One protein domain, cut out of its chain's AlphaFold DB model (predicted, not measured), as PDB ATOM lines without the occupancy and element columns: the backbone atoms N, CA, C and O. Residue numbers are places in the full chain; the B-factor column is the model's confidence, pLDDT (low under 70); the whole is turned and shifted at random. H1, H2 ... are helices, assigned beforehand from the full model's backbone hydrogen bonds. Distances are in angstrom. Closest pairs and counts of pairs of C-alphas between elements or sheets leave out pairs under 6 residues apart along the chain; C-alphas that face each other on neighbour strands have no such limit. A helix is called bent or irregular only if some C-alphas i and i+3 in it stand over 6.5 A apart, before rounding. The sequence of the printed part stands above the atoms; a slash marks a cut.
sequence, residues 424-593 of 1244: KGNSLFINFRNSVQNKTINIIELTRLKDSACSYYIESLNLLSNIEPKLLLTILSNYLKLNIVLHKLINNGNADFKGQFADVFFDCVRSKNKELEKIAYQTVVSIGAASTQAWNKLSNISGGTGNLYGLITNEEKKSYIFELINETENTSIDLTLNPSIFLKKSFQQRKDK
ATOM      1  N   LYS A 424     138.291 158.348 143.058       90.38
ATOM      2  CA  LYS A 424     137.801 156.964 143.034       90.38
ATOM      3  C   LYS A 424     138.789 156.009 143.717       90.38
ATOM      4  O   LYS A 424     138.368 155.207 144.553       90.38
ATOM      5  N   GLY A 425     140.091 156.151 143.451       90.62
ATOM      6  CA  GLY A 425     141.155 155.433 144.164       90.62
ATOM      7  C   GLY A 425     141.163 155.722 145.673       90.62
ATOM      8  O   GLY A 425     141.237 154.795 146.480       90.62
ATOM      9  N   ASN A 426     140.988 156.989 146.071       90.06
ATOM     10  CA  ASN A 426     140.894 157.391 147.482       90.06
ATOM     11  C   ASN A 426     139.652 156.807 148.187       90.06
ATOM     12  O   ASN A 426     139.755 156.364 149.329       90.06
ATOM     13  N   SER A 427     138.496 156.753 147.516       90.19
ATOM     14  CA  SER A 427     137.286 156.098 148.037       90.19
ATOM     15  C   SER A 427     137.523 154.602 148.301       90.19
ATOM     16  O   SER A 427     137.228 154.104 149.389       90.19
ATOM     17  N   LEU A 428     138.158 153.897 147.359       91.50
ATOM     18  CA  LEU A 428     138.521 152.483 147.519       91.50
ATOM     19  C   LEU A 428     139.575 152.265 148.625       91.50
ATOM     20  O   LEU A 428     139.469 151.308 149.390       91.50
ATOM     21  N   PHE A 429     140.541 153.179 148.773       91.25
ATOM     22  CA  PHE A 429     141.519 153.174 149.871       91.25
ATOM     23  C   PHE A 429     140.854 153.320 151.250       91.25
ATOM     24  O   PHE A 429     141.228 152.622 152.196       91.25
ATOM     25  N   ILE A 430     139.858 154.202 151.374       88.56
ATOM     26  CA  ILE A 430     139.091 154.381 152.614       88.56
ATOM     27  C   ILE A 430     138.271 153.123 152.919       88.56
ATOM     28  O   ILE A 430     138.310 152.645 154.051       88.56
ATOM     29  N   ASN A 431     137.625 152.521 151.916       88.31
ATOM     30  CA  ASN A 431     136.900 151.259 152.087       88.31
ATOM     31  C   ASN A 431     137.831 150.124 152.552       88.31
ATOM     32  O   ASN A 431     137.529 149.462 153.543       88.31
ATOM     33  N   PHE A 432     139.001 149.958 151.921       91.00
ATOM     34  CA  PHE A 432     140.036 149.010 152.358       91.00
ATOM     35  C   PHE A 432     140.438 149.252 153.820       91.00
ATOM     36  O   PHE A 432     140.439 148.327 154.633       91.00
ATOM     37  N   ARG A 433     140.735 150.505 154.189       89.31
ATOM     38  CA  ARG A 433     141.121 150.878 155.558       89.31
ATOM     39  C   ARG A 433     140.019 150.567 156.574       89.31
ATOM     40  O   ARG A 433     140.325 150.039 157.640       89.31
ATOM     41  N   ASN A 434     138.764 150.864 156.248       87.69
ATOM     42  CA  ASN A 434     137.619 150.602 157.119       87.69
ATOM     43  C   ASN A 434     137.407 149.089 157.309       87.69
ATOM     44  O   ASN A 434     137.236 148.635 158.440       87.69
ATOM     45  N   SER A 435     137.527 148.290 156.243       86.44
ATOM     46  CA  SER A 435     137.467 146.823 156.319       86.44
ATOM     47  C   SER A 435     138.614 146.202 157.128       86.44
ATOM     48  O   SER A 435     138.401 145.187 157.780       86.44
ATOM     49  N   VAL A 436     139.802 146.822 157.165       86.50
ATOM     50  CA  VAL A 436     140.916 146.412 158.052       86.50
ATOM     51  C   VAL A 436     140.677 146.804 159.521       86.50
ATOM     52  O   VAL A 436     141.208 146.162 160.425       86.50
ATOM     53  N   GLN A 437     139.898 147.858 159.785       82.75
ATOM     54  CA  GLN A 437     139.555 148.292 161.148       82.75
ATOM     55  C   GLN A 437     138.371 147.513 161.745       82.75
ATOM     56  O   GLN A 437     138.284 147.360 162.966       82.75
ATOM     57  N   ASN A 438     137.490 146.979 160.898       76.50
ATOM     58  CA  ASN A 438     136.454 146.031 161.294       76.50
ATOM     59  C   ASN A 438     137.077 144.648 161.568       76.50
ATOM     60  O   ASN A 438     137.941 144.178 160.838       76.50
ATOM     61  N   LYS A 439     136.646 143.974 162.644       58.28
ATOM     62  CA  LYS A 439     137.356 142.805 163.212       58.28
ATOM     63  C   LYS A 439     137.345 141.525 162.355       58.28
ATOM     64  O   LYS A 439     137.974 140.544 162.741       58.28
ATOM     65  N   THR A 440     136.639 141.511 161.229       62.94
ATOM     66  CA  THR A 440     136.503 140.369 160.311       62.94
ATOM     67  C   THR A 440     137.270 140.643 159.019       62.94
ATOM     68  O   THR A 440     136.717 141.157 158.050       62.94
ATOM     69  N   ILE A 441     138.565 140.324 159.018       77.44
ATOM     70  CA  ILE A 441     139.485 140.628 157.915       77.44
ATOM     71  C   ILE A 441     139.344 139.573 156.803       77.44
ATOM     72  O   ILE A 441     139.918 138.489 156.901       77.44
ATOM     73  N   ASN A 442     138.621 139.891 155.724       86.31
ATOM     74  CA  ASN A 442     138.619 139.070 154.508       86.31
ATOM     75  C   ASN A 442     139.760 139.498 153.567       86.31
ATOM     76  O   ASN A 442     139.676 140.513 152.873       86.31
ATOM     77  N   ILE A 443     140.830 138.700 153.518       88.44
ATOM     78  CA  ILE A 443     142.010 138.951 152.673       88.44
ATOM     79  C   ILE A 443     141.659 139.019 151.177       88.44
ATOM     80  O   ILE A 443     142.273 139.802 150.453       88.44
ATOM     81  N   ILE A 444     140.662 138.266 150.700       88.88
ATOM     82  CA  ILE A 444     140.278 138.247 149.277       88.88
ATOM     83  C   ILE A 444     139.589 139.564 148.889       88.88
ATOM     84  O   ILE A 444     139.968 140.197 147.906       88.88
ATOM     85  N   GLU A 445     138.636 140.041 149.696       88.31
ATOM     86  CA  GLU A 445     137.988 141.347 149.487       88.31
ATOM     87  C   GLU A 445     138.990 142.504 149.570       88.31
ATOM     88  O   GLU A 445     138.966 143.409 148.735       88.31
ATOM     89  N   LEU A 446     139.919 142.454 150.529       91.19
ATOM     90  CA  LEU A 446     140.994 143.441 150.639       91.19
ATOM     91  C   LEU A 446     141.939 143.408 149.431       91.19
ATOM     92  O   LEU A 446     142.356 144.467 148.965       91.19
ATOM     93  N   THR A 447     142.238 142.228 148.884       93.12
ATOM     94  CA  THR A 447     143.036 142.086 147.652       93.12
ATOM     95  C   THR A 447     142.340 142.745 146.461       93.12
ATOM     96  O   THR A 447     142.970 143.531 145.754       93.12
ATOM     97  N   ARG A 448     141.030 142.531 146.297       94.06
ATOM     98  CA  ARG A 448     140.232 143.144 145.222       94.06
ATOM     99  C   ARG A 448     140.141 144.665 145.358       94.06
ATOM    100  O   ARG A 448     140.450 145.387 144.413       94.06
ATOM    101  N   LEU A 449     139.839 145.171 146.558       92.00
ATOM    102  CA  LEU A 449     139.848 146.613 146.849       92.00
ATOM    103  C   LEU A 449     141.223 147.251 146.577       92.00
ATOM    104  O   LEU A 449     141.292 148.362 146.046       92.00
ATOM    105  N   LYS A 450     142.313 146.544 146.905       94.31
ATOM    106  CA  LYS A 450     143.692 146.962 146.628       94.31
ATOM    107  C   LYS A 450     143.976 147.022 145.127       94.31
ATOM    108  O   LYS A 450     144.519 148.025 144.670       94.31
ATOM    109  N   ASP A 451     143.636 145.979 144.372       94.62
ATOM    110  CA  ASP A 451     143.863 145.894 142.922       94.62
ATOM    111  C   ASP A 451     143.083 146.979 142.159       94.62
ATOM    112  O   ASP A 451     143.659 147.686 141.323       94.62
ATOM    113  N   SER A 452     141.813 147.201 142.514       94.19
ATOM    114  CA  SER A 452     141.004 148.287 141.952       94.19
ATOM    115  C   SER A 452     141.561 149.670 142.288       94.19
ATOM    116  O   SER A 452     141.733 150.498 141.392       94.19
ATOM    117  N   ALA A 453     141.897 149.937 143.556       92.94
ATOM    118  CA  ALA A 453     142.467 151.225 143.957       92.94
ATOM    119  C   ALA A 453     143.807 151.500 143.252       92.94
ATOM    120  O   ALA A 453     144.021 152.600 142.747       92.94
ATOM    121  N   CYS A 454     144.681 150.491 143.168       92.44
ATOM    122  CA  CYS A 454     145.955 150.586 142.455       92.44
ATOM    123  C   CYS A 454     145.761 150.870 140.959       92.44
ATOM    124  O   CYS A 454     146.509 151.681 140.421       92.44
ATOM    125  N   SER A 455     144.749 150.272 140.316       92.50
ATOM    126  CA  SER A 455     144.417 150.544 138.909       92.50
ATOM    127  C   SER A 455     144.065 152.025 138.706       92.50
ATOM    128  O   SER A 455     144.780 152.732 138.003       92.50
ATOM    129  N   TYR A 456     143.047 152.542 139.409       91.44
ATOM    130  CA  TYR A 456     142.645 153.957 139.300       91.44
ATOM    131  C   TYR A 456     143.778 154.945 139.647       91.44
ATOM    132  O   TYR A 456     143.845 156.033 139.072       91.44
ATOM    133  N   TYR A 457     144.686 154.583 140.559       90.44
ATOM    134  CA  TYR A 457     145.856 155.402 140.881       90.44
ATOM    135  C   TYR A 457     146.890 155.470 139.746       90.44
ATOM    136  O   TYR A 457     147.414 156.556 139.501       90.44
ATOM    137  N   ILE A 458     147.163 154.367 139.042       87.44
ATOM    138  CA  ILE A 458     148.060 154.363 137.873       87.44
ATOM    139  C   ILE A 458     147.468 155.216 136.744       87.44
ATOM    140  O   ILE A 458     148.138 156.128 136.258       87.44
ATOM    141  N   GLU A 459     146.186 155.028 136.417       85.94
ATOM    142  CA  GLU A 459     145.515 155.815 135.370       85.94
ATOM    143  C   GLU A 459     145.494 157.322 135.676       85.94
ATOM    144  O   GLU A 459     145.621 158.156 134.778       85.94
ATOM    145  N   SER A 460     145.380 157.689 136.957       84.94
ATOM    146  CA  SER A 460     145.420 159.086 137.394       84.94
ATOM    147  C   SER A 460     146.802 159.730 137.204       84.94
ATOM    148  O   SER A 460     146.878 160.890 136.800       84.94
ATOM    149  N   LEU A 461     147.900 159.000 137.441       78.75
ATOM    150  CA  LEU A 461     149.266 159.542 137.335       78.75
ATOM    151  C   LEU A 461     149.633 159.960 135.905       78.75
ATOM    152  O   LEU A 461     150.305 160.977 135.726       78.75
ATOM    153  N   ASN A 462     149.133 159.237 134.901       71.56
ATOM    154  CA  ASN A 462     149.352 159.552 133.485       71.56
ATOM    155  C   ASN A 462     148.742 160.919 133.110       71.56
ATOM    156  O   ASN A 462     149.341 161.699 132.367       71.56
ATOM    157  N   LEU A 463     147.582 161.244 133.692       74.06
ATOM    158  CA  LEU A 463     146.844 162.490 133.451       74.06
ATOM    159  C   LEU A 463     147.278 163.647 134.369       74.06
ATOM    160  O   LEU A 463     147.271 164.806 133.954       74.06
ATOM    161  N   LEU A 464     147.705 163.357 135.604       68.12
ATOM    162  CA  LEU A 464     148.210 164.355 136.560       68.12
ATOM    163  C   LEU A 464     149.636 164.843 136.261       68.12
ATOM    164  O   LEU A 464     150.134 165.723 136.966       68.12
ATOM    165  N   SER A 465     150.285 164.327 135.215       60.97
ATOM    166  CA  SER A 465     151.623 164.737 134.767       60.97
ATOM    167  C   SER A 465     151.787 166.261 134.628       60.97
ATOM    168  O   SER A 465     152.882 166.770 134.867       60.97
ATOM    169  N   ASN A 466     150.713 167.006 134.334       56.62
ATOM    170  CA  ASN A 466     150.700 168.470 134.179       56.62
ATOM    171  C   ASN A 466     150.060 169.262 135.347       56.62
ATOM    172  O   ASN A 466     149.813 170.457 135.201       56.62
ATOM    173  N   ILE A 467     149.777 168.628 136.491       60.50
ATOM    174  CA  ILE A 467     148.992 169.198 137.613       60.50
ATOM    175  C   ILE A 467     149.851 169.275 138.910       60.50
ATOM    176  O   ILE A 467     151.039 168.948 138.893       60.50
ATOM    177  N   GLU A 468     149.314 169.801 140.024       67.31
ATOM    178  CA  GLU A 468     150.048 170.053 141.280       67.31
ATOM    179  C   GLU A 468     150.904 168.855 141.766       67.31
ATOM    180  O   GLU A 468     150.351 167.820 142.158       67.31
ATOM    181  N   PRO A 469     152.241 169.009 141.903       64.81
ATOM    182  CA  PRO A 469     153.133 167.908 142.289       64.81
ATOM    183  C   PRO A 469     152.837 167.264 143.658       64.81
ATOM    184  O   PRO A 469     153.229 166.125 143.911       64.81
ATOM    185  N   LYS A 470     152.122 167.958 144.556       70.69
ATOM    186  CA  LYS A 470     151.720 167.434 145.877       70.69
ATOM    187  C   LYS A 470     150.695 166.297 145.789       70.69
ATOM    188  O   LYS A 470     150.669 165.436 146.671       70.69
ATOM    189  N   LEU A 471     149.860 166.279 144.748       75.06
ATOM    190  CA  LEU A 471     148.845 165.237 144.564       75.06
ATOM    191  C   LEU A 471     149.493 163.894 144.208       75.06
ATOM    192  O   LEU A 471     149.101 162.862 144.755       75.06
ATOM    193  N   LEU A 472     150.566 163.926 143.410       78.00
ATOM    194  CA  LEU A 472     151.366 162.748 143.061       78.00
ATOM    195  C   LEU A 472     151.869 162.023 144.324       78.00
ATOM    196  O   LEU A 472     151.671 160.819 144.464       78.00
ATOM    197  N   LEU A 473     152.425 162.754 145.303       80.69
ATOM    198  CA  LEU A 473     152.886 162.169 146.575       80.69
ATOM    199  C   LEU A 473     151.766 161.476 147.371       80.69
ATOM    200  O   LEU A 473     152.026 160.491 148.063       80.69
ATOM    201  N   THR A 474     150.528 161.970 147.276       82.75
ATOM    202  CA  THR A 474     149.370 161.372 147.963       82.75
ATOM    203  C   THR A 474     148.995 160.037 147.325       82.75
ATOM    204  O   THR A 474     148.854 159.038 148.032       82.75
ATOM    205  N   ILE A 475     148.922 159.997 145.991       84.75
ATOM    206  CA  ILE A 475     148.653 158.777 145.218       84.75
ATOM    207  C   ILE A 475     149.703 157.704 145.521       84.75
ATOM    208  O   ILE A 475     149.354 156.583 145.884       84.75
ATOM    209  N   LEU A 476     150.986 158.063 145.454       84.81
ATOM    210  CA  LEU A 476     152.098 157.139 145.699       84.81
ATOM    211  C   LEU A 476     152.109 156.610 147.134       84.81
ATOM    212  O   LEU A 476     152.336 155.420 147.353       84.81
ATOM    213  N   SER A 477     151.835 157.471 148.120       87.81
ATOM    214  CA  SER A 477     151.733 157.053 149.520       87.81
ATOM    215  C   SER A 477     150.588 156.054 149.719       87.81
ATOM    216  O   SER A 477     150.782 155.033 150.376       87.81
ATOM    217  N   ASN A 478     149.421 156.296 149.113       90.12
ATOM    218  CA  ASN A 478     148.264 155.409 149.231       90.12
ATOM    219  C   ASN A 478     148.467 154.079 148.484       90.12
ATOM    220  O   ASN A 478     148.207 153.022 149.061       90.12
ATOM    221  N   TYR A 479     148.992 154.112 147.254       90.81
ATOM    222  CA  TYR A 479     149.363 152.928 146.465       90.81
ATOM    223  C   TYR A 479     150.355 152.032 147.222       90.81
ATOM    224  O   TYR A 479     150.158 150.822 147.352       90.81
ATOM    225  N   LEU A 480     151.412 152.625 147.784       90.19
ATOM    226  CA  LEU A 480     152.438 151.881 148.508       90.19
ATOM    227  C   LEU A 480     151.899 151.299 149.829       90.19
ATOM    228  O   LEU A 480     152.121 150.123 150.122       90.19
ATOM    229  N   LYS A 481     151.113 152.075 150.592       91.75
ATOM    230  CA  LYS A 481     150.438 151.601 151.817       91.75
ATOM    231  C   LYS A 481     149.504 150.424 151.556       91.75
ATOM    232  O   LYS A 481     149.510 149.482 152.339       91.75
ATOM    233  N   LEU A 482     148.730 150.459 150.472       92.56
ATOM    234  CA  LEU A 482     147.811 149.384 150.084       92.56
ATOM    235  C   LEU A 482     148.532 148.038 149.929       92.56
ATOM    236  O   LEU A 482     148.121 147.042 150.526       92.56
ATOM    237  N   ASN A 483     149.647 148.024 149.195       90.81
ATOM    238  CA  ASN A 483     150.442 146.812 148.992       90.81
ATOM    239  C   ASN A 483     151.163 146.367 150.285       90.81
ATOM    240  O   ASN A 483     151.108 145.188 150.639       90.81
ATOM    241  N   ILE A 484     151.754 147.295 151.052       90.69
ATOM    242  CA  ILE A 484     152.431 146.975 152.325       90.69
ATOM    243  C   ILE A 484     151.457 146.437 153.381       90.69
ATOM    244  O   ILE A 484     151.789 145.481 154.081       90.69
ATOM    245  N   VAL A 485     150.278 147.046 153.539       90.19
ATOM    246  CA  VAL A 485     149.305 146.627 154.558       90.19
ATOM    247  C   VAL A 485     148.736 145.256 154.221       90.19
ATOM    248  O   VAL A 485     148.690 144.416 155.115       90.19
ATOM    249  N   LEU A 486     148.387 144.980 152.957       89.69
ATOM    250  CA  LEU A 486     147.946 143.637 152.572       89.69
ATOM    251  C   LEU A 486     149.049 142.595 152.833       89.69
ATOM    252  O   LEU A 486     148.783 141.579 153.471       89.69
ATOM    253  N   HIS A 487     150.296 142.875 152.432       89.12
ATOM    254  CA  HIS A 487     151.430 141.982 152.692       89.12
ATOM    255  C   HIS A 487     151.666 141.743 154.194       89.12
ATOM    256  O   HIS A 487     151.920 140.612 154.608       89.12
ATOM    257  N   LYS A 488     151.544 142.778 155.038       86.88
ATOM    258  CA  LYS A 488     151.632 142.624 156.499       86.88
ATOM    259  C   LYS A 488     150.489 141.766 157.044       86.88
ATOM    260  O   LYS A 488     150.769 140.852 157.808       86.88
ATOM    261  N   LEU A 489     149.245 141.998 156.620       87.06
ATOM    262  CA  LEU A 489     148.074 141.243 157.088       87.06
ATOM    263  C   LEU A 489     148.131 139.758 156.702       87.06
ATOM    264  O   LEU A 489     147.876 138.912 157.552       87.06
ATOM    265  N   ILE A 490     148.544 139.437 155.470       86.56
ATOM    266  CA  ILE A 490     148.778 138.050 155.017       86.56
ATOM    267  C   ILE A 490     149.803 137.335 155.917       86.56
ATOM    268  O   ILE A 490     149.650 136.156 156.225       86.56
ATOM    269  N   ASN A 491     150.816 138.063 156.394       85.50
ATOM    270  CA  ASN A 491     151.865 137.554 157.280       85.50
ATOM    271  C   ASN A 491     151.567 137.766 158.786       85.50
ATOM    272  O   ASN A 491     152.492 137.757 159.599       85.50
ATOM    273  N   ASN A 492     150.300 137.958 159.181       78.88
ATOM    274  CA  ASN A 492     149.852 138.178 160.572       78.88
ATOM    275  C   ASN A 492     150.501 139.385 161.296       78.88
ATOM    276  O   ASN A 492     150.584 139.423 162.525       78.88
ATOM    277  N   GLY A 493     150.965 140.384 160.545       78.56
ATOM    278  CA  GLY A 493     151.549 141.626 161.050       78.56
ATOM    279  C   GLY A 493     150.545 142.779 161.175       78.56
ATOM    280  O   GLY A 493     149.534 142.841 160.476       78.56
ATOM    281  N   ASN A 494     150.861 143.747 162.040       79.88
ATOM    282  CA  ASN A 494     150.018 144.924 162.274       79.88
ATOM    283  C   ASN A 494     149.920 145.839 161.039       79.88
ATOM    284  O   ASN A 494     150.935 146.225 160.450       79.88
ATOM    285  N   ALA A 495     148.698 146.263 160.708       82.12
ATOM    286  CA  ALA A 495     148.439 147.299 159.715       82.12
ATOM    287  C   ALA A 495     148.794 148.700 160.248       82.12
ATOM    288  O   ALA A 495     148.406 149.065 161.358       82.12
ATOM    289  N   ASP A 496     149.469 149.514 159.432       82.50
ATOM    290  CA  ASP A 496     149.639 150.952 159.668       82.50
ATOM    291  C   ASP A 496     149.438 151.729 158.358       82.50
ATOM    292  O   ASP A 496     149.857 151.289 157.289       82.50
ATOM    293  N   PHE A 497     148.786 152.884 158.465       85.00
ATOM    294  CA  PHE A 497     148.411 153.777 157.365       85.00
ATOM    295  C   PHE A 497     149.038 155.184 157.507       85.00
ATOM    296  O   PHE A 497     148.742 156.081 156.709       85.00
ATOM    297  N   LYS A 498     149.881 155.403 158.528       84.06
ATOM    298  CA  LYS A 498     150.597 156.663 158.806       84.06
ATOM    299  C   LYS A 498     151.771 156.907 157.839       84.06
ATOM    300  O   LYS A 498     152.009 156.117 156.932       84.06
ATOM    301  N   GLY A 499     152.468 158.031 158.021       80.44
ATOM    302  CA  GLY A 499     153.597 158.467 157.189       80.44
ATOM    303  C   GLY A 499     153.181 159.105 155.857       80.44
ATOM    304  O   GLY A 499     152.064 158.904 155.371       80.44
ATOM    305  N   GLN A 500     154.079 159.892 155.273       83.62
ATOM    306  CA  GLN A 500     154.029 160.353 153.883       83.62
ATOM    307  C   GLN A 500     154.712 159.329 152.955       83.62
ATOM    308  O   GLN A 500     155.124 158.257 153.398       83.62
ATOM    309  N   PHE A 501     154.817 159.620 151.653       85.38
ATOM    310  CA  PHE A 501     155.453 158.711 150.688       85.38
ATOM    311  C   PHE A 501     156.899 158.358 151.073       85.38
ATOM    312  O   PHE A 501     157.205 157.176 151.212       85.38
ATOM    313  N   ALA A 502     157.760 159.357 151.307       83.38
ATOM    314  CA  ALA A 502     159.153 159.118 151.687       83.38
ATOM    315  C   ALA A 502     159.294 158.292 152.977       83.38
ATOM    316  O   ALA A 502     160.119 157.383 153.008       83.38
ATOM    317  N   ASP A 503     158.488 158.562 154.010       83.94
ATOM    318  CA  ASP A 503     158.541 157.812 155.273       83.94
ATOM    319  C   ASP A 503     158.296 156.317 155.015       83.94
ATOM    320  O   ASP A 503     159.151 155.478 155.285       83.94
ATOM    321  N   VAL A 504     157.163 155.998 154.379       86.31
ATOM    322  CA  VAL A 504     156.738 154.618 154.103       86.31
ATOM    323  C   VAL A 504     157.698 153.905 153.141       86.31
ATOM    324  O   VAL A 504     158.002 152.728 153.333       86.31
ATOM    325  N   PHE A 505     158.204 154.608 152.123       87.06
ATOM    326  CA  PHE A 505     159.148 154.053 151.153       87.06
ATOM    327  C   PHE A 505     160.507 153.739 151.788       87.06
ATOM    328  O   PHE A 505     161.015 152.625 151.644       87.06
ATOM    329  N   PHE A 506     161.093 154.682 152.533       85.56
ATOM    330  CA  PHE A 506     162.393 154.448 153.157       85.56
ATOM    331  C   PHE A 506     162.315 153.538 154.382       85.56
ATOM    332  O   PHE A 506     163.306 152.872 154.665       85.56
ATOM    333  N   ASP A 507     161.170 153.416 155.055       84.50
ATOM    334  CA  ASP A 507     160.973 152.389 156.082       84.50
ATOM    335  C   ASP A 507     160.956 150.975 155.480       84.50
ATOM    336  O   ASP A 507     161.578 150.077 156.050       84.50
ATOM    337  N   CYS A 508     160.364 150.768 154.293       84.69
ATOM    338  CA  CYS A 508     160.535 149.514 153.548       84.69
ATOM    339  C   CYS A 508     162.008 149.256 153.201       84.69
ATOM    340  O   CYS A 508     162.541 148.213 153.575       84.69
ATOM    341  N   VAL A 509     162.690 150.220 152.572       84.56
ATOM    342  CA  VAL A 509     164.100 150.085 152.140       84.56
ATOM    343  C   VAL A 509     165.088 149.939 153.315       84.56
ATOM    344  O   VAL A 509     166.192 149.427 153.151       84.56
ATOM    345  N   ARG A 510     164.713 150.361 154.529       82.81
ATOM    346  CA  ARG A 510     165.510 150.169 155.758       82.81
ATOM    347  C   ARG A 510     165.149 148.899 156.532       82.81
ATOM    348  O   ARG A 510     165.874 148.551 157.464       82.81
ATOM    349  N   SER A 511     164.053 148.220 156.183       79.44
ATOM    350  CA  SER A 511     163.511 147.099 156.964       79.44
ATOM    351  C   SER A 511     164.365 145.827 156.939       79.44
ATOM    352  O   SER A 511     164.223 145.003 157.843       79.44
ATOM    353  N   LYS A 512     165.249 145.668 155.939       69.06
ATOM    354  CA  LYS A 512     166.003 144.433 155.651       69.06
ATOM    355  C   LYS A 512     165.106 143.226 155.346       69.06
ATOM    356  O   LYS A 512     165.517 142.080 155.533       69.06
ATOM    357  N   ASN A 513     163.870 143.470 154.916       83.75
ATOM    358  CA  ASN A 513     162.926 142.440 154.504       83.75
ATOM    359  C   ASN A 513     162.814 142.472 152.977       83.75
ATOM    360  O   ASN A 513     162.184 143.372 152.420       83.75
ATOM    361  N   LYS A 514     163.387 141.453 152.321       85.50
ATOM    362  CA  LYS A 514     163.469 141.366 150.855       85.50
ATOM    363  C   LYS A 514     162.108 141.542 150.173       85.50
ATOM    364  O   LYS A 514     162.046 142.176 149.130       85.50
ATOM    365  N   GLU A 515     161.010 141.067 150.763       85.44
ATOM    366  CA  GLU A 515     159.678 141.195 150.156       85.44
ATOM    367  C   GLU A 515     159.077 142.604 150.321       85.44
ATOM    368  O   GLU A 515     158.418 143.103 149.410       85.44
ATOM    369  N   LEU A 516     159.365 143.312 151.422       87.31
ATOM    370  CA  LEU A 516     158.994 144.732 151.561       87.31
ATOM    371  C   LEU A 516     159.828 145.638 150.642       87.31
ATOM    372  O   LEU A 516     159.321 146.640 150.134       87.31
ATOM    373  N   GLU A 517     161.086 145.270 150.407       87.81
ATOM    374  CA  GLU A 517     161.984 145.937 149.462       87.81
ATOM    375  C   GLU A 517     161.544 145.689 148.011       87.81
ATOM    376  O   GLU A 517     161.396 146.646 147.254       87.81
ATOM    377  N   LYS A 518     161.190 144.449 147.644       87.75
ATOM    378  CA  LYS A 518     160.556 144.129 146.353       87.75
ATOM    379  C   LYS A 518     159.280 144.934 146.114       87.75
ATOM    380  O   LYS A 518     159.149 145.514 145.045       87.75
ATOM    381  N   ILE A 519     158.374 145.046 147.093       87.88
ATOM    382  CA  ILE A 519     157.157 145.878 146.963       87.88
ATOM    383  C   ILE A 519     157.518 147.349 146.689       87.88
ATOM    384  O   ILE A 519     156.883 147.999 145.853       87.88
ATOM    385  N   ALA A 520     158.556 147.880 147.344       87.50
ATOM    386  CA  ALA A 520     159.030 149.240 147.098       87.50
ATOM    387  C   ALA A 520     159.615 149.407 145.681       87.50
ATOM    388  O   ALA A 520     159.261 150.366 144.995       87.50
ATOM    389  N   TYR A 521     160.440 148.476 145.193       89.06
ATOM    390  CA  TYR A 521     161.043 148.573 143.854       89.06
ATOM    391  C   TYR A 521     160.075 148.219 142.711       89.06
ATOM    392  O   TYR A 521     160.090 148.887 141.679       89.06
ATOM    393  N   GLN A 522     159.133 147.298 142.914       87.06
ATOM    394  CA  GLN A 522     158.016 147.064 141.991       87.06
ATOM    395  C   GLN A 522     157.115 148.308 141.878       87.06
ATOM    396  O   GLN A 522     156.601 148.609 140.801       87.06
ATOM    397  N   THR A 523     156.967 149.083 142.963       86.81
ATOM    398  CA  THR A 523     156.304 150.400 142.935       86.81
ATOM    399  C   THR A 523     157.098 151.404 142.080       86.81
ATOM    400  O   THR A 523     156.493 152.124 141.289       86.81
ATOM    401  N   VAL A 524     158.441 151.418 142.148       86.94
ATOM    402  CA  VAL A 524     159.293 152.244 141.257       86.94
ATOM    403  C   VAL A 524     159.029 151.920 139.784       86.94
ATOM    404  O   VAL A 524     158.754 152.830 139.004       86.94
ATOM    405  N   VAL A 525     159.069 150.639 139.398       86.75
ATOM    406  CA  VAL A 525     158.882 150.245 137.991       86.75
ATOM    407  C   VAL A 525     157.444 150.460 137.523       86.75
ATOM    408  O   VAL A 525     157.244 150.999 136.440       86.75
ATOM    409  N   SER A 526     156.440 150.121 138.339       84.94
ATOM    410  CA  SER A 526     155.026 150.234 137.944       84.94
ATOM    411  C   SER A 526     154.600 151.684 137.680       84.94
ATOM    412  O   SER A 526     153.862 151.937 136.735       84.94
ATOM    413  N   ILE A 527     155.077 152.647 138.481       81.81
ATOM    414  CA  ILE A 527     154.803 154.074 138.245       81.81
ATOM    415  C   ILE A 527     155.701 154.652 137.142       81.81
ATOM    416  O   ILE A 527     155.217 155.424 136.315       81.81
ATOM    417  N   GLY A 528     156.988 154.294 137.110       81.62
ATOM    418  CA  GLY A 528     157.925 154.801 136.104       81.62
ATOM    419  C   GLY A 528     157.607 154.338 134.679       81.62
ATOM    420  O   GLY A 528     157.773 155.108 133.739       81.62
ATOM    421  N   ALA A 529     157.086 153.117 134.520       83.81
ATOM    422  CA  ALA A 529     156.574 152.616 133.245       83.81
ATOM    423  C   ALA A 529     155.258 153.291 132.824       83.81
ATOM    424  O   ALA A 529     155.050 153.497 131.632       83.81
ATOM    425  N   ALA A 530     154.398 153.672 133.776       80.62
ATOM    426  CA  ALA A 530     153.139 154.356 133.484       80.62
ATOM    427  C   ALA A 530     153.366 155.794 132.975       80.62
ATOM    428  O   ALA A 530     152.911 156.142 131.887       80.62
ATOM    429  N   SER A 531     154.131 156.609 133.715       80.62
ATOM    430  CA  SER A 531     154.536 157.944 133.260       80.62
ATOM    431  C   SER A 531     155.941 158.310 133.735       80.62
ATOM    432  O   SER A 531     156.168 158.669 134.898       80.62
ATOM    433  N   THR A 532     156.880 158.317 132.788       81.00
ATOM    434  CA  THR A 532     158.259 158.772 132.997       81.00
ATOM    435  C   THR A 532     158.274 160.256 133.369       81.00
ATOM    436  O   THR A 532     159.013 160.679 134.261       81.00
ATOM    437  N   GLN A 533     157.403 161.060 132.743       77.44
ATOM    438  CA  GLN A 533     157.256 162.486 133.056       77.44
ATOM    439  C   GLN A 533     156.812 162.733 134.506       77.44
ATOM    440  O   GLN A 533     157.396 163.583 135.188       77.44
ATOM    441  N   ALA A 534     155.812 161.992 134.998       77.00
ATOM    442  CA  ALA A 534     155.385 162.089 136.392       77.00
ATOM    443  C   ALA A 534     156.498 161.616 137.340       77.00
ATOM    444  O   ALA A 534     156.794 162.313 138.311       77.00
ATOM    445  N   TRP A 535     157.163 160.495 137.027       81.12
ATOM    446  CA  TRP A 535     158.266 159.953 137.827       81.12
ATOM    447  C   TRP A 535     159.415 160.955 138.016       81.12
ATOM    448  O   TRP A 535     159.834 161.208 139.148       81.12
ATOM    449  N   ASN A 536     159.877 161.595 136.938       78.50
ATOM    450  CA  ASN A 536     160.929 162.614 137.006       78.50
ATOM    451  C   ASN A 536     160.528 163.824 137.855       78.50
ATOM    452  O   ASN A 536     161.352 164.363 138.589       78.50
ATOM    453  N   LYS A 537     159.261 164.257 137.802       76.75
ATOM    454  CA  LYS A 537     158.806 165.394 138.619       76.75
ATOM    455  C   LYS A 537     158.935 165.107 140.119       76.75
ATOM    456  O   LYS A 537     159.177 166.047 140.870       76.75
ATOM    457  N   LEU A 538     158.871 163.841 140.551       76.31
ATOM    458  CA  LEU A 538     159.025 163.430 141.954       76.31
ATOM    459  C   LEU A 538     160.436 163.621 142.523       76.31
ATOM    460  O   LEU A 538     160.558 163.760 143.743       76.31
ATOM    461  N   SER A 539     161.494 163.630 141.701       73.25
ATOM    462  CA  SER A 539     162.870 163.764 142.212       73.25
ATOM    463  C   SER A 539     163.090 165.117 142.888       73.25
ATOM    464  O   SER A 539     163.849 165.224 143.848       73.25
ATOM    465  N   ASN A 540     162.375 166.132 142.397       72.31
ATOM    466  CA  ASN A 540     162.546 167.542 142.735       72.31
ATOM    467  C   ASN A 540     161.568 168.025 143.827       72.31
ATOM    468  O   ASN A 540     161.518 169.218 144.125       72.31
ATOM    469  N   ILE A 541     160.779 167.123 144.429       78.31
ATOM    470  CA  ILE A 541     159.803 167.448 145.481       78.31
ATOM    471  C   ILE A 541     160.353 167.043 146.852       78.31
ATOM    472  O   ILE A 541     160.809 165.916 147.050       78.31
ATOM    473  N   SER A 542     160.222 167.929 147.842       76.56
ATOM    474  CA  SER A 542     160.435 167.581 149.252       76.56
ATOM    475  C   SER A 542     159.505 166.433 149.668       76.56
ATOM    476  O   SER A 542     158.286 166.591 149.642       76.56
ATOM    477  N   GLY A 543     160.074 165.290 150.067       74.06
ATOM    478  CA  GLY A 543     159.321 164.066 150.381       74.06
ATOM    479  C   GLY A 543     159.030 163.153 149.178       74.06
ATOM    480  O   GLY A 543     158.297 162.177 149.333       74.06
ATOM    481  N   GLY A 544     159.593 163.457 148.003       78.75
ATOM    482  CA  GLY A 544     159.552 162.629 146.796       78.75
ATOM    483  C   GLY A 544     160.745 161.675 146.646       78.75
ATOM    484  O   GLY A 544     161.331 161.211 147.626       78.75
ATOM    485  N   THR A 545     161.102 161.358 145.399       79.06
ATOM    486  CA  THR A 545     162.033 160.268 145.052       79.06
ATOM    487  C   THR A 545     163.512 160.660 145.071       79.06
ATOM    488  O   THR A 545     164.355 159.775 144.966       79.06
ATOM    489  N   GLY A 546     163.873 161.936 145.267       75.31
ATOM    490  CA  GLY A 546     165.272 162.405 145.213       75.31
ATOM    491  C   GLY A 546     166.249 161.606 146.095       75.31
ATOM    492  O   GLY A 546     167.352 161.268 145.670       75.31
ATOM    493  N   ASN A 547     165.807 161.190 147.286       80.25
ATOM    494  CA  ASN A 547     166.601 160.370 148.211       80.25
ATOM    495  C   ASN A 547     166.905 158.943 147.695       80.25
ATOM    496  O   ASN A 547     167.853 158.326 148.176       80.25
ATOM    497  N   LEU A 548     166.142 158.406 146.732       81.62
ATOM    498  CA  LEU A 548     166.413 157.099 146.115       81.62
ATOM    499  C   LEU A 548     167.681 157.159 145.255       81.62
ATOM    500  O   LEU A 548     168.543 156.290 145.367       81.62
ATOM    501  N   TYR A 549     167.844 158.221 144.465       78.94
ATOM    502  CA  TYR A 549     169.044 158.445 143.656       78.94
ATOM    503  C   TYR A 549     170.311 158.561 144.524       78.94
ATOM    504  O   TYR A 549     171.367 158.062 144.138       78.94
ATOM    505  N   GLY A 550     170.177 159.109 145.741       74.38
ATOM    506  CA  GLY A 550     171.222 159.140 146.774       74.38
ATOM    507  C   GLY A 550     171.550 157.789 147.436       74.38
ATOM    508  O   GLY A 550     172.571 157.671 148.109       74.38
ATOM    509  N   LEU A 551     170.712 156.756 147.267       76.81
ATOM    510  CA  LEU A 551     171.029 155.379 147.681       76.81
ATOM    511  C   LEU A 551     171.737 154.595 146.572       76.81
ATOM    512  O   LEU A 551     172.627 153.800 146.871       76.81
ATOM    513  N   ILE A 552     171.358 154.835 145.314       79.62
ATOM    514  CA  ILE A 552     171.911 154.155 144.131       79.62
ATOM    515  C   ILE A 552     173.299 154.732 143.750       79.62
ATOM    516  O   ILE A 552     174.027 154.141 142.965       79.62
ATOM    517  N   THR A 553     173.744 155.833 144.370       71.81
ATOM    518  CA  THR A 553     175.118 156.367 144.218       71.81
ATOM    519  C   THR A 553     176.204 155.531 144.918       71.81
ATOM    520  O   THR A 553     177.383 155.870 144.855       71.81
ATOM    521  N   ASN A 554     175.832 154.456 145.619       81.94
ATOM    522  CA  ASN A 554     176.749 153.502 146.241       81.94
ATOM    523  C   ASN A 554     176.706 152.177 145.463       81.94
ATOM    524  O   ASN A 554     175.651 151.554 145.400       81.94
ATOM    525  N   GLU A 555     177.838 151.740 144.899       77.94
ATOM    526  CA  GLU A 555     177.886 150.592 143.973       77.94
ATOM    527  C   GLU A 555     177.362 149.272 144.578       77.94
ATOM    528  O   GLU A 555     176.589 148.578 143.924       77.94
ATOM    529  N   GLU A 556     177.670 148.955 145.843       79.38
ATOM    530  CA  GLU A 556     177.143 147.742 146.504       79.38
ATOM    531  C   GLU A 556     175.604 147.746 146.562       79.38
ATOM    532  O   GLU A 556     174.951 146.745 146.260       79.38
ATOM    533  N   LYS A 557     175.004 148.894 146.905       81.69
ATOM    534  CA  LYS A 557     173.545 149.067 146.924       81.69
ATOM    535  C   LYS A 557     172.946 149.142 145.525       81.69
ATOM    536  O   LYS A 557     171.855 148.625 145.325       81.69
ATOM    537  N   LYS A 558     173.636 149.764 144.569       85.44
ATOM    538  CA  LYS A 558     173.228 149.859 143.161       85.44
ATOM    539  C   LYS A 558     173.034 148.469 142.563       85.44
ATOM    540  O   LYS A 558     171.935 148.175 142.101       85.44
ATOM    541  N   SER A 559     174.042 147.597 142.655       85.06
ATOM    542  CA  SER A 559     173.944 146.224 142.141       85.06
ATOM    543  C   SER A 559     172.810 145.439 142.804       85.06
ATOM    544  O   SER A 559     172.035 144.806 142.097       85.06
ATOM    545  N   TYR A 560     172.649 145.546 144.129       88.31
ATOM    546  CA  TYR A 560     171.558 144.892 144.865       88.31
ATOM    547  C   TYR A 560     170.158 145.399 144.464       88.31
ATOM    548  O   TYR A 560     169.240 144.608 144.263       88.31
ATOM    549  N   ILE A 561     169.982 146.714 144.301       87.12
ATOM    550  CA  ILE A 561     168.707 147.314 143.870       87.12
ATOM    551  C   ILE A 561     168.372 146.898 142.431       87.12
ATOM    552  O   ILE A 561     167.220 146.594 142.127       87.12
ATOM    553  N   PHE A 562     169.369 146.851 141.548       90.69
ATOM    554  CA  PHE A 562     169.200 146.404 140.165       90.69
ATOM    555  C   PHE A 562     168.902 144.898 140.070       90.69
ATOM    556  O   PHE A 562     168.067 144.489 139.264       90.69
ATOM    557  N   GLU A 563     169.527 144.073 140.916       89.00
ATOM    558  CA  GLU A 563     169.218 142.645 141.058       89.00
ATOM    559  C   GLU A 563     167.775 142.437 141.546       89.00
ATOM    560  O   GLU A 563     167.032 141.677 140.927       89.00
ATOM    561  N   LEU A 564     167.328 143.180 142.569       88.12
ATOM    562  CA  LEU A 564     165.935 143.147 143.032       88.12
ATOM    563  C   LEU A 564     164.935 143.555 141.944       88.12
ATOM    564  O   LEU A 564     163.909 142.894 141.798       88.12
ATOM    565  N   ILE A 565     165.216 144.609 141.171       88.75
ATOM    566  CA  ILE A 565     164.346 145.025 140.060       88.75
ATOM    567  C   ILE A 565     164.250 143.904 139.013       88.75
ATOM    568  O   ILE A 565     163.140 143.519 138.635       88.75
ATOM    569  N   ASN A 566     165.389 143.324 138.620       89.56
ATOM    570  CA  ASN A 566     165.445 142.197 137.685       89.56
ATOM    571  C   ASN A 566     164.703 140.947 138.200       89.56
ATOM    572  O   ASN A 566     163.998 140.305 137.418       89.56
ATOM    573  N   GLU A 567     164.788 140.632 139.502       86.31
ATOM    574  CA  GLU A 567     163.965 139.593 140.139       86.31
ATOM    575  C   GLU A 567     162.465 139.911 140.033       86.31
ATOM    576  O   GLU A 567     161.684 139.042 139.648       86.31
ATOM    577  N   THR A 568     162.047 141.137 140.381       83.31
ATOM    578  CA  THR A 568     160.616 141.493 140.464       83.31
ATOM    579  C   THR A 568     159.907 141.565 139.122       83.31
ATOM    580  O   THR A 568     158.731 141.226 139.048       83.31
ATOM    581  N   GLU A 569     160.597 141.997 138.068       83.19
ATOM    582  CA  GLU A 569     160.009 142.166 136.734       83.19
ATOM    583  C   GLU A 569     160.282 140.963 135.818       83.19
ATOM    584  O   GLU A 569     159.749 140.907 134.706       83.19
ATOM    585  N   ASN A 570     161.100 139.998 136.259       83.12
ATOM    586  CA  ASN A 570     161.674 138.930 135.435       83.12
ATOM    587  C   ASN A 570     162.353 139.514 134.179       83.12
ATOM    588  O   ASN A 570     161.831 139.456 133.054       83.12
ATOM    589  N   THR A 571     163.491 140.173 134.406       83.88
ATOM    590  CA  THR A 571     164.323 140.830 133.386       83.88
ATOM    591  C   THR A 571     165.807 140.539 133.610       83.88
ATOM    592  O   THR A 571     166.224 140.130 134.689       83.88
ATOM    593  N   SER A 572     166.621 140.741 132.574       86.31
ATOM    594  CA  SER A 572     168.073 140.522 132.601       86.31
ATOM    595  C   SER A 572     168.826 141.778 132.149       86.31
ATOM    596  O   SER A 572     169.605 141.749 131.194       86.31
ATOM    597  N   ILE A 573     168.519 142.914 132.777       88.81
ATOM    598  CA  ILE A 573     169.153 144.204 132.486       88.81
ATOM    599  C   ILE A 573     170.526 144.244 133.166       88.81
ATOM    600  O   ILE A 573     170.650 143.923 134.346       88.81
ATOM    601  N   ASP A 574     171.544 144.649 132.409       87.56
ATOM    602  CA  ASP A 574     172.937 144.772 132.850       87.56
ATOM    603  C   ASP A 574     173.079 145.651 134.110       87.56
ATOM    604  O   ASP A 574     172.665 146.813 134.127       87.56
ATOM    605  N   LEU A 575     173.682 145.080 135.158       88.19
ATOM    606  CA  LEU A 575     173.844 145.701 136.475       88.19
ATOM    607  C   LEU A 575     174.928 146.798 136.510       88.19
ATOM    608  O   LEU A 575     175.024 147.532 137.494       88.19
ATOM    609  N   THR A 576     175.768 146.909 135.476       83.31
ATOM    610  CA  THR A 576     176.868 147.892 135.432       83.31
ATOM    611  C   THR A 576     176.406 149.301 135.049       83.31
ATOM    612  O   THR A 576     177.088 150.278 135.367       83.31
ATOM    613  N   LEU A 577     175.235 149.412 134.412       85.31
ATOM    614  CA  LEU A 577     174.701 150.633 133.805       85.31
ATOM    615  C   LEU A 577     174.519 151.799 134.793       85.31
ATOM    616  O   LEU A 577     174.283 151.613 135.988       85.31
ATOM    617  N   ASN A 578     174.536 153.027 134.265       83.25
ATOM    618  CA  ASN A 578     174.174 154.219 135.034       83.25
ATOM    619  C   ASN A 578     172.694 154.169 135.481       83.25
ATOM    620  O   ASN A 578     171.857 153.652 134.736       83.25
ATOM    621  N   PRO A 579     172.329 154.730 136.655       82.06
ATOM    622  CA  PRO A 579     170.984 154.582 137.230       82.06
ATOM    623  C   PRO A 579     169.837 155.080 136.348       82.06
ATOM    624  O   PRO A 579     168.804 154.417 136.266       82.06
ATOM    625  N   SER A 580     170.026 156.200 135.648       79.81
ATOM    626  CA  SER A 580     169.075 156.722 134.660       79.81
ATOM    627  C   SER A 580     168.853 155.725 133.517       79.81
ATOM    628  O   SER A 580     167.714 155.371 133.221       79.81
ATOM    629  N   ILE A 581     169.932 155.178 132.947       83.06
ATOM    630  CA  ILE A 581     169.895 154.191 131.853       83.06
ATOM    631  C   ILE A 581     169.261 152.863 132.305       83.06
ATOM    632  O   ILE A 581     168.470 152.278 131.561       83.06
ATOM    633  N   PHE A 582     169.579 152.381 133.512       88.56
ATOM    634  CA  PHE A 582     168.997 151.152 134.062       88.56
ATOM    635  C   PHE A 582     167.480 151.289 134.258       88.56
ATOM    636  O   PHE A 582     166.714 150.432 133.806       88.56
ATOM    637  N   LEU A 583     167.029 152.389 134.874       86.25
ATOM    638  CA  LEU A 583     165.603 152.657 135.073       86.25
ATOM    639  C   LEU A 583     164.878 152.876 133.736       86.25
ATOM    640  O   LEU A 583     163.828 152.273 133.530       86.25
ATOM    641  N   LYS A 584     165.473 153.611 132.781       85.50
ATOM    642  CA  LYS A 584     164.933 153.779 131.416       85.50
ATOM    643  C   LYS A 584     164.686 152.428 130.736       85.50
ATOM    644  O   LYS A 584     163.590 152.181 130.241       85.50
ATOM    645  N   LYS A 585     165.666 151.514 130.780       86.12
ATOM    646  CA  LYS A 585     165.519 150.146 130.245       86.12
ATOM    647  C   LYS A 585     164.478 149.318 131.009       86.12
ATOM    648  O   LYS A 585     163.758 148.553 130.377       86.12
ATOM    649  N   SER A 586     164.376 149.481 132.328       88.06
ATOM    650  CA  SER A 586     163.392 148.773 133.165       88.06
ATOM    651  C   SER A 586     161.961 149.184 132.813       88.06
ATOM    652  O   SER A 586     161.114 148.334 132.542       88.06
ATOM    653  N   PHE A 587     161.707 150.494 132.734       88.75
ATOM    654  CA  PHE A 587     160.408 151.049 132.348       88.75
ATOM    655  C   PHE A 587     160.049 150.647 130.909       88.75
ATOM    656  O   PHE A 587     158.924 150.222 130.646       88.75
ATOM    657  N   GLN A 588     161.019 150.692 129.989       85.94
ATOM    658  CA  GLN A 588     160.805 150.317 128.592       85.94
ATOM    659  C   GLN A 588     160.485 148.826 128.413       85.94
ATOM    660  O   GLN A 588     159.523 148.494 127.725       85.94
ATOM    661  N   GLN A 589     161.223 147.915 129.062       87.94
ATOM    662  CA  GLN A 589     160.936 146.476 128.969       87.94
ATOM    663  C   GLN A 589     159.544 146.120 129.505       87.94
ATOM    664  O   GLN A 589     158.933 145.165 129.026       87.94
ATOM    665  N   ARG A 590     159.016 146.902 130.454       87.75
ATOM    666  CA  ARG A 590     157.634 146.770 130.916       87.75
ATOM    667  C   ARG A 590     156.623 147.311 129.899       87.75
ATOM    668  O   ARG A 590     155.750 146.543 129.494       87.75
ATOM    669  N   LYS A 591     156.813 148.533 129.378       86.62
ATOM    670  CA  LYS A 591     156.009 149.085 128.264       86.62
ATOM    671  C   LYS A 591     155.967 148.131 127.054       86.62
ATOM    672  O   LYS A 591     154.944 148.015 126.385       86.62
ATOM    673  N   ASP A 592     157.055 147.417 126.769       87.50
ATOM    674  CA  ASP A 592     157.124 146.459 125.657       87.50
ATOM    675  C   ASP A 592     156.451 145.108 125.968       87.50
ATOM    676  O   ASP A 592     155.808 144.537 125.083       87.50
ATOM    677  N   LYS A 593     156.497 144.624 127.221       89.06
ATOM    678  CA  LYS A 593     155.673 143.485 127.681       89.06
ATOM    679  C   LYS A 593     154.176 143.809 127.590       89.06
ATOM    680  O   LYS A 593     153.401 142.967 127.142       89.06
TER     681      LYS A 593
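Overview. This is residues 424 to 593 of the 1244 residues of an uncharacterized protein of termite gut metagenome (UniProt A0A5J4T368). Five helices, H1 to H5, form a bundle, with H1, H2 and H3 in a triangle at one end and H5 in the middle of the whole; at the other end H8 and H9, side by side, cross H5, and short H6 and H7 lead from H5 to H8. The printed part has 170 residues with nine named helices, H1 to H9 in order, and no named strand: all helix. It is compact, with a radius of gyration of the C-alphas of 15.8 A and spans of 48, 36 and 32 A.

Arrangement. H1, residues 424 to 437, forms a hairpin with H2, residues 443 to 466, touching its residues 446 to 457 alone; the closest C-alphas, of Gly 425 and Ala 453, are 4.4 A apart. H2 and H3, residues 469 to 490, form another, at a shallow tilt of 17 degrees. H4, residues 501 to 510, forms a hairpin with the hub H5, residues 514 to 530. H6, residues 532 to 539, is about perpendicular to H2, at 88 degrees. H7, residues 546 to 552, touches H8, residues 555 to 569, only at the corner. H8 and H9, residues 579 to 593, run the same way at 5 degrees; H9 is about perpendicular to H5, with the closest C-alphas, of Ala 529 and Phe 587, 4.2 A apart. O i to N i+4 pairs are within hydrogen-bond range throughout H1, H4, H5, H8 and H9, and in 17 of 20 in H2, 16 of 18 in H3, 3 of 4 in H6 and 2 of 3 in H7.

Along the chain. H1 begins at C-alpha 424 (137.801, 156.964, 143.034). H2 is 35.9 A long, H3 32.7 A and H5 24.0 A. H2 has a kink of 28 degrees near residue 460 and is irregular: C-alphas 463 and 466 are 7.2 A apart. H9 ends at C-alpha 593 (155.673, 143.485, 127.681).

Size, cuts and confidence. The C-alphas farthest apart, of Lys 439 and Thr 576, are 48.6 A apart. The printed part has no cut and no long link. pLDDT is under 70 at residues 439 to 440, 464 to 469 and 512.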